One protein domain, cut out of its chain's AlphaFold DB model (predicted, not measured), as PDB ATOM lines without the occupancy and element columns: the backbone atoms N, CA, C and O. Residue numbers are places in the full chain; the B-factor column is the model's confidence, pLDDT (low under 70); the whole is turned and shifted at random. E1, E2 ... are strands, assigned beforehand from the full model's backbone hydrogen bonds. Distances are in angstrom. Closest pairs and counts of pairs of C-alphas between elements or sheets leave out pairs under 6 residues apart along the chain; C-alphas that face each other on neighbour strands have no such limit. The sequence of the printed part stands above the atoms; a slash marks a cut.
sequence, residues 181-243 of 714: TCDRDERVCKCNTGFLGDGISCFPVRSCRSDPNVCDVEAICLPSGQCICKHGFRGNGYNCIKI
ATOM      1  N   THR A 181      13.629 -20.860  80.694       85.50
ATOM      2  CA  THR A 181      14.578 -20.989  81.800       85.50
ATOM      3  C   THR A 181      14.189 -20.049  82.926       85.50
ATOM      4  O   THR A 181      13.951 -18.866  82.684       85.50
ATOM      5  N   CYS A 182      14.145 -20.564  84.156       84.12
ATOM      6  CA  CYS A 182      13.977 -19.742  85.353       84.12
ATOM      7  C   CYS A 182      15.197 -18.832  85.527       84.12
ATOM      8  O   CYS A 182      16.319 -19.324  85.697       84.12
ATOM      9  N   ASP A 183      14.980 -17.520  85.485       83.44
ATOM     10  CA  ASP A 183      15.979 -16.549  85.899       83.44
ATOM     11  C   ASP A 183      15.998 -16.517  87.427       83.44
ATOM     12  O   ASP A 183      15.010 -16.155  88.062       83.44
ATOM     13  N   ARG A 184      17.106 -16.951  88.032       75.81
ATOM     14  CA  ARG A 184      17.206 -17.076  89.491       75.81
ATOM     15  C   ARG A 184      17.331 -15.730  90.202       75.81
ATOM     16  O   ARG A 184      17.001 -15.671  91.383       75.81
ATOM     17  N   ASP A 185      17.788 -14.692  89.503       77.06
ATOM     18  CA  ASP A 185      17.999 -13.367  90.086       77.06
ATOM     19  C   ASP A 185      16.688 -12.575  90.096       77.06
ATOM     20  O   ASP A 185      16.308 -11.995  91.110       77.06
ATOM     21  N   GLU A 186      15.947 -12.635  88.990       78.25
ATOM     22  CA  GLU A 186      14.634 -11.991  88.861       78.25
ATOM     23  C   GLU A 186      13.488 -12.877  89.396       78.25
ATOM     24  O   GLU A 186      12.373 -12.400  89.587       78.25
ATOM     25  N   ARG A 187      13.750 -14.170  89.648       75.81
ATOM     26  CA  ARG A 187      12.778 -15.206  90.068       75.81
ATOM     27  C   ARG A 187      11.586 -15.368  89.115       75.81
ATOM     28  O   ARG A 187      10.533 -15.863  89.508       75.81
ATOM     29  N   VAL A 188      11.773 -14.979  87.852       79.44
ATOM     30  CA  VAL A 188      10.772 -15.076  86.780       79.44
ATOM     31  C   VAL A 188      11.291 -15.963  85.658       79.44
ATOM     32  O   VAL A 188      12.487 -16.022  85.367       79.44
ATOM     33  N   CYS A 189      10.381 -16.641  84.977       83.25
ATOM     34  CA  CYS A 189      10.716 -17.446  83.816       83.25
ATOM     35  C   CYS A 189      11.046 -16.566  82.598       83.25
ATOM     36  O   CYS A 189      10.398 -15.552  82.351       83.25
ATOM     37  N   LYS A 190      12.034 -16.969  81.792       86.50
ATOM     38  CA  LYS A 190      12.390 -16.330  80.513       86.50
ATOM     39  C   LYS A 190      12.385 -17.360  79.388       86.50
ATOM     40  O   LYS A 190      13.052 -18.384  79.499       86.50
ATOM     41  N   CYS A 191      11.661 -17.085  78.300       84.06
ATOM     42  CA  CYS A 191      11.590 -17.990  77.148       84.06
ATOM     43  C   CYS A 191      12.958 -18.204  76.482       84.06
ATOM     44  O   CYS A 191      13.751 -17.271  76.328       84.06
ATOM     45  N   ASN A 192      13.200 -19.433  76.030       84.38
ATOM     46  CA  ASN A 192      14.410 -19.817  75.317       84.38
ATOM     47  C   ASN A 192      14.460 -19.201  73.909       84.38
ATOM     48  O   ASN A 192      13.448 -18.851  73.302       84.38
ATOM     49  N   THR A 193      15.663 -19.103  73.338       78.62
ATOM     50  CA  THR A 193      15.874 -18.527  72.002       78.62
ATOM     51  C   THR A 193      15.081 -19.277  70.925       78.62
ATOM     52  O   THR A 193      15.252 -20.484  70.766       78.62
ATOM     53  N   GLY A 194      14.265 -18.558  70.144       64.69
ATOM     54  CA  GLY A 194      13.371 -19.142  69.128       64.69
ATOM     55  C   GLY A 194      11.914 -19.272  69.580       64.69
ATOM     56  O   GLY A 194      11.058 -19.641  68.770       64.69
ATOM     57  N   PHE A 195      11.642 -18.901  70.832       73.25
ATOM     58  CA  PHE A 195      10.318 -18.814  71.423       73.25
ATOM     59  C   PHE A 195      10.077 -17.408  71.980       73.25
ATOM     60  O   PHE A 195      11.015 -16.698  72.343       73.25
ATOM     61  N   LEU A 196       8.817 -16.988  72.010       68.12
ATOM     62  CA  LEU A 196       8.391 -15.667  72.469       68.12
ATOM     63  C   LEU A 196       7.239 -15.851  73.463       68.12
ATOM     64  O   LEU A 196       6.477 -16.805  73.325       68.12
ATOM     65  N   GLY A 197       7.146 -14.998  74.483       72.81
ATOM     66  CA  GLY A 197       6.154 -15.146  75.550       72.81
ATOM     67  C   GLY A 197       6.606 -14.560  76.887       72.81
ATOM     68  O   GLY A 197       7.595 -13.828  76.940       72.81
ATOM     69  N   ASP A 198       5.875 -14.871  77.954       70.19
ATOM     70  CA  ASP A 198       6.080 -14.361  79.320       70.19
ATOM     71  C   ASP A 198       6.946 -15.285  80.200       70.19
ATOM     72  O   ASP A 198       7.143 -15.018  81.382       70.19
ATOM     73  N   GLY A 199       7.469 -16.372  79.624       72.69
ATOM     74  CA  GLY A 199       8.334 -17.344  80.292       72.69
ATOM     75  C   GLY A 199       7.592 -18.495  80.969       72.69
ATOM     76  O   GLY A 199       8.156 -19.577  81.104       72.69
ATOM     77  N   ILE A 200       6.331 -18.305  81.348       70.31
ATOM     78  CA  ILE A 200       5.453 -19.396  81.798       70.31
ATOM     79  C   ILE A 200       4.739 -20.008  80.584       70.31
ATOM     80  O   ILE A 200       4.487 -21.204  80.534       70.31
ATOM     81  N   SER A 201       4.506 -19.213  79.539       62.62
ATOM     82  CA  SER A 201       4.005 -19.649  78.239       62.62
ATOM     83  C   SER A 201       4.923 -19.152  77.128       62.62
ATOM     84  O   SER A 201       5.086 -17.948  76.935       62.62
ATOM     85  N   CYS A 202       5.519 -20.072  76.367       74.25
ATOM     86  CA  CYS A 202       6.458 -19.743  75.294       74.25
ATOM     87  C   CYS A 202       6.025 -20.386  73.974       74.25
ATOM     88  O   CYS A 202       5.847 -21.597  73.897       74.25
ATOM     89  N   PHE A 203       5.889 -19.586  72.914       68.69
ATOM     90  CA  PHE A 203       5.427 -20.044  71.599       68.69
ATOM     91  C   PHE A 203       6.491 -19.880  70.502       68.69
ATOM     92  O   PHE A 203       7.260 -18.917  70.533       68.69
ATOM     93  N   PRO A 204       6.537 -20.781  69.498       63.03
ATOM     94  CA  PRO A 204       7.503 -20.698  68.405       63.03
ATOM     95  C   PRO A 204       7.300 -19.449  67.539       63.03
ATOM     96  O   PRO A 204       6.178 -19.102  67.176       63.03
ATOM     97  N   VAL A 205       8.400 -18.831  67.104       62.22
ATOM     98  CA  VAL A 205       8.410 -17.562  66.341       62.22
ATOM     99  C   VAL A 205       7.737 -17.637  64.946       62.22
ATOM    100  O   VAL A 205       7.468 -16.600  64.346       62.22
ATOM    101  N   ARG A 206       7.419 -18.829  64.408       58.66
ATOM    102  CA  ARG A 206       6.654 -19.008  63.149       58.66
ATOM    103  C   ARG A 206       5.325 -19.729  63.392       58.66
ATOM    104  O   ARG A 206       5.226 -20.937  63.197       58.66
ATOM    105  N   SER A 207       4.306 -18.981  63.801       61.34
ATOM    106  CA  SER A 207       2.950 -19.469  64.077       61.34
ATOM    107  C   SER A 207       1.893 -18.650  63.317       61.34
ATOM    108  O   SER A 207       2.135 -17.488  62.987       61.34
ATOM    109  N   CYS A 208       0.695 -19.204  63.078       69.31
ATOM    110  CA  CYS A 208      -0.411 -18.443  62.475       69.31
ATOM    111  C   CYS A 208      -0.898 -17.270  63.349       69.31
ATOM    112  O   CYS A 208      -1.602 -16.384  62.870       69.31
ATOM    113  N   ARG A 209      -0.480 -17.235  64.624       67.12
ATOM    114  CA  ARG A 209      -0.705 -16.111  65.544       67.12
ATOM    115  C   ARG A 209       0.271 -14.949  65.312       67.12
ATOM    116  O   ARG A 209      -0.070 -13.809  65.599       67.12
ATOM    117  N   SER A 210       1.463 -15.237  64.784       65.12
ATOM    118  CA  SER A 210       2.464 -14.232  64.397       65.12
ATOM    119  C   SER A 210       2.334 -13.787  62.937       65.12
ATOM    120  O   SER A 210       2.616 -12.633  62.636       65.12
ATOM    121  N   ASP A 211       1.896 -14.675  62.040       64.19
ATOM    122  CA  ASP A 211       1.616 -14.356  60.637       64.19
ATOM    123  C   ASP A 211       0.286 -15.010  60.206       64.19
ATOM    124  O   ASP A 211       0.220 -16.236  60.060       64.19
ATOM    125  N   PRO A 212      -0.786 -14.223  59.999       64.06
ATOM    126  CA  PRO A 212      -2.111 -14.735  59.643       64.06
ATOM    127  C   PRO A 212      -2.156 -15.504  58.316       64.06
ATOM    128  O   PRO A 212      -3.068 -16.303  58.110       64.06
ATOM    129  N   ASN A 213      -1.185 -15.289  57.420       71.38
ATOM    130  CA  ASN A 213      -1.168 -15.882  56.078       71.38
ATOM    131  C   ASN A 213      -0.608 -17.308  56.044       71.38
ATOM    132  O   ASN A 213      -0.503 -17.911  54.978       71.38
ATOM    133  N   VAL A 214      -0.211 -17.845  57.198       80.00
ATOM    134  CA  VAL A 214       0.369 -19.184  57.282       80.00
ATOM    135  C   VAL A 214      -0.708 -20.264  57.104       80.00
ATOM    136  O   VAL A 214      -0.397 -21.325  56.574       80.00
ATOM    137  N   CYS A 215      -1.965 -20.023  57.498       82.00
ATOM    138  CA  CYS A 215      -3.045 -21.005  57.341       82.00
ATOM    139  C   CYS A 215      -3.612 -21.058  55.917       82.00
ATOM    140  O   CYS A 215      -3.645 -20.054  55.209       82.00
ATOM    141  N   ASP A 216      -4.143 -22.224  55.538       84.44
ATOM    142  CA  ASP A 216      -4.968 -22.345  54.333       84.44
ATOM    143  C   ASP A 216      -6.200 -21.430  54.431       84.44
ATOM    144  O   ASP A 216      -6.750 -21.226  55.515       84.44
ATOM    145  N   VAL A 217      -6.670 -20.901  53.302       85.19
ATOM    146  CA  VAL A 217      -7.851 -20.017  53.247       85.19
ATOM    147  C   VAL A 217      -9.133 -20.706  53.735       85.19
ATOM    148  O   VAL A 217     -10.028 -20.058  54.292       85.19
ATOM    149  N   GLU A 218      -9.211 -22.031  53.596       86.69
ATOM    150  CA  GLU A 218     -10.291 -22.864  54.127       86.69
ATOM    151  C   GLU A 218      -9.970 -23.451  55.510       86.69
ATOM    152  O   GLU A 218     -10.639 -24.379  55.972       86.69
ATOM    153  N   ALA A 219      -8.984 -22.885  56.210       85.50
ATOM    154  CA  ALA A 219      -8.658 -23.187  57.594       85.50
ATOM    155  C   ALA A 219      -8.889 -21.997  58.534       85.50
ATOM    156  O   ALA A 219      -9.075 -20.851  58.132       85.50
ATOM    157  N   ILE A 220      -8.926 -22.305  59.825       82.25
ATOM    158  CA  ILE A 220      -9.071 -21.378  60.941       82.25
ATOM    159  C   ILE A 220      -7.809 -21.513  61.795       82.25
ATOM    160  O   ILE A 220      -7.405 -22.629  62.126       82.25
ATOM    161  N   CYS A 221      -7.185 -20.390  62.149       79.44
ATOM    162  CA  CYS A 221      -6.088 -20.366  63.116       79.44
ATOM    163  C   CYS A 221      -6.661 -20.480  64.533       79.44
ATOM    164  O   CYS A 221      -7.502 -19.676  64.938       79.44
ATOM    165  N   LEU A 222      -6.216 -21.483  65.281       73.50
ATOM    166  CA  LEU A 222      -6.578 -21.674  66.679       73.50
ATOM    167  C   LEU A 222      -5.739 -20.757  67.588       73.50
ATOM    168  O   LEU A 222      -4.621 -20.387  67.218       73.50
ATOM    169  N   PRO A 223      -6.209 -20.446  68.811       57.00
ATOM    170  CA  PRO A 223      -5.428 -19.694  69.801       57.00
ATOM    171  C   PRO A 223      -4.058 -20.317  70.112       57.00
ATOM    172  O   PRO A 223      -3.095 -19.591  70.359       57.00
ATOM    173  N   SER A 224      -3.943 -21.644  69.997       56.00
ATOM    174  CA  SER A 224      -2.696 -22.413  70.118       56.00
ATOM    175  C   SER A 224      -1.685 -22.163  68.989       56.00
ATOM    176  O   SER A 224      -0.590 -22.723  68.993       56.00
ATOM    177  N   GLY A 225      -2.038 -21.348  67.989       64.75
ATOM    178  CA  GLY A 225      -1.158 -21.014  66.878       64.75
ATOM    179  C   GLY A 225      -1.076 -22.087  65.787       64.75
ATOM    180  O   GLY A 225      -0.154 -22.040  64.968       64.75
ATOM    181  N   GLN A 226      -2.019 -23.038  65.780       68.25
ATOM    182  CA  GLN A 226      -2.150 -24.117  64.794       68.25
ATOM    183  C   GLN A 226      -3.381 -23.916  63.904       68.25
ATOM    184  O   GLN A 226      -4.430 -23.477  64.368       68.25
ATOM    185  N   CYS A 227      -3.278 -24.282  62.628       80.06
ATOM    186  CA  CYS A 227      -4.379 -24.173  61.673       80.06
ATOM    187  C   CYS A 227      -5.246 -25.445  61.658       80.06
ATOM    188  O   CYS A 227      -4.717 -26.556  61.709       80.06
ATOM    189  N   ILE A 228      -6.568 -25.308  61.514       81.44
ATOM    190  CA  ILE A 228      -7.512 -26.428  61.342       81.44
ATOM    191  C   ILE A 228      -8.519 -26.147  60.222       81.44
ATOM    192  O   ILE A 228      -9.010 -25.033  60.102       81.44
ATOM    193  N   CYS A 229      -8.852 -27.144  59.398       83.62
ATOM    194  CA  CYS A 229      -9.801 -26.966  58.294       83.62
ATOM    195  C   CYS A 229     -11.228 -26.662  58.777       83.62
ATOM    196  O   CYS A 229     -11.704 -27.241  59.754       83.62
ATOM    197  N   LYS A 230     -11.931 -25.796  58.042       82.88
ATOM    198  CA  LYS A 230     -13.352 -25.484  58.244       82.88
ATOM    199  C   LYS A 230     -14.232 -26.718  58.015       82.88
ATOM    200  O   LYS A 230     -13.866 -27.665  57.317       82.88
ATOM    201  N   HIS A 231     -15.432 -26.695  58.593       72.50
ATOM    202  CA  HIS A 231     -16.393 -27.791  58.477       72.50
ATOM    203  C   HIS A 231     -16.739 -28.090  57.003       72.50
ATOM    204  O   HIS A 231     -16.999 -27.178  56.223       72.50
ATOM    205  N   GLY A 232     -16.730 -29.371  56.619       66.81
ATOM    206  CA  GLY A 232     -16.895 -29.802  55.223       66.81
ATOM    207  C   GLY A 232     -15.592 -29.905  54.420       66.81
ATOM    208  O   GLY A 232     -15.632 -30.325  53.263       66.81
ATOM    209  N   PHE A 233     -14.442 -29.598  55.031       78.19
ATOM    210  CA  PHE A 233     -13.109 -29.779  54.457       78.19
ATOM    211  C   PHE A 233     -12.254 -30.702  55.342       78.19
ATOM    212  O   PHE A 233     -12.393 -30.722  56.564       78.19
ATOM    213  N   ARG A 234     -11.364 -31.494  54.733       73.06
ATOM    214  CA  ARG A 234     -10.377 -32.342  55.425       73.06
ATOM    215  C   ARG A 234      -8.964 -31.955  55.006       73.06
ATOM    216  O   ARG A 234      -8.746 -31.614  53.849       73.06
ATOM    217  N   GLY A 235      -8.002 -32.048  55.918       79.00
ATOM    218  CA  GLY A 235      -6.623 -31.647  55.649       79.00
ATOM    219  C   GLY A 235      -5.818 -31.412  56.922       79.00
ATOM    220  O   GLY A 235      -6.253 -31.789  58.008       79.00
ATOM    221  N   ASN A 236      -4.643 -30.798  56.785       71.62
ATOM    222  CA  ASN A 236      -3.724 -30.499  57.893       71.62
ATOM    223  C   ASN A 236      -3.814 -29.039  58.386       71.62
ATOM    224  O   ASN A 236      -2.924 -28.596  59.103       71.62
ATOM    225  N   GLY A 237      -4.830 -28.282  57.954       77.38
ATOM    226  CA  GLY A 237      -5.010 -26.862  58.284       77.38
ATOM    227  C   GLY A 237      -4.130 -25.892  57.486       77.38
ATOM    228  O   GLY A 237      -4.460 -24.719  57.375       77.38
ATOM    229  N   TYR A 238      -3.046 -26.378  56.884       79.56
ATOM    230  CA  TYR A 238      -2.225 -25.629  55.922       79.56
ATOM    231  C   TYR A 238      -2.588 -25.956  54.466       79.56
ATOM    232  O   TYR A 238      -2.172 -25.254  53.553       79.56
ATOM    233  N   ASN A 239      -3.361 -27.024  54.259       77.94
ATOM    234  CA  ASN A 239      -3.972 -27.406  52.993       77.94
ATOM    235  C   ASN A 239      -5.294 -28.144  53.269       77.94
ATOM    236  O   ASN A 239      -5.278 -29.198  53.919       77.94
ATOM    237  N   CYS A 240      -6.424 -27.599  52.811       85.19
ATOM    238  CA  CYS A 240      -7.770 -28.104  53.111       85.19
ATOM    239  C   CYS A 240      -8.572 -28.442  51.839       85.19
ATOM    240  O   CYS A 240      -8.722 -27.620  50.944       85.19
ATOM    241  N   ILE A 241      -9.144 -29.656  51.768       81.62
ATOM    242  CA  ILE A 241      -9.908 -30.153  50.603       81.62
ATOM    243  C   ILE A 241     -11.359 -30.521  50.950       81.62
ATOM    244  O   ILE A 241     -11.620 -31.116  51.994       81.62
ATOM    245  N   LYS A 242     -12.315 -30.215  50.065       76.31
ATOM    246  CA  LYS A 242     -13.760 -30.422  50.297       76.31
ATOM    247  C   LYS A 242     -14.144 -31.910  50.361       76.31
ATOM    248  O   LYS A 242     -13.748 -32.703  49.508       76.31
ATOM    249  N   ILE A 243     -14.954 -32.294  51.349       71.00
ATOM    250  CA  ILE A 243     -15.463 -33.661  51.533       71.00
ATOM    251  C   ILE A 243     -16.723 -33.838  50.669       71.00
ATOM    252  O   ILE A 243     -17.707 -33.124  50.849       71.00
TER     253      ILE A 243
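This is residues 181 to 243 of the 714 residues of an uncharacterized protein of Haemonchus placei (UniProt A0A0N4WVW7). This is a rod of little regular structure, four small antiparallel hairpins: E1-E2 and E3-E4 in one half, E5-E6 and E7-E8 in the other, the long link 205 to 218 between. Of 63 printed residues, 25 are in eight named strands, E1 to E8, class all strand. It is only just loose, close to extended, radius of gyration of the C-alphas 15.9 A, spanning 55 by 16 by 12 A.

E1, residues 181 to 183, and E2, residues 188 to 191, form a hairpin; N 181 and O 190, 2.8 A, are within hydrogen-bond range. The closest C-alphas of E2 and E4, residues 202 to 204, are Cys 191 and Cys 202, 5.7 A. E4 is apart from E5, residues 219 to 221.

E3 is residues 195 to 197, E6 227 to 229, E7 233 to 235, E8 240 to 242. C-alpha 181 is at (14.578, -20.989, 81.800), C-alpha 242 at (-13.760, -30.422, 50.297).

The printed part has no cut; residues 203 to 212 are under pLDDT 70.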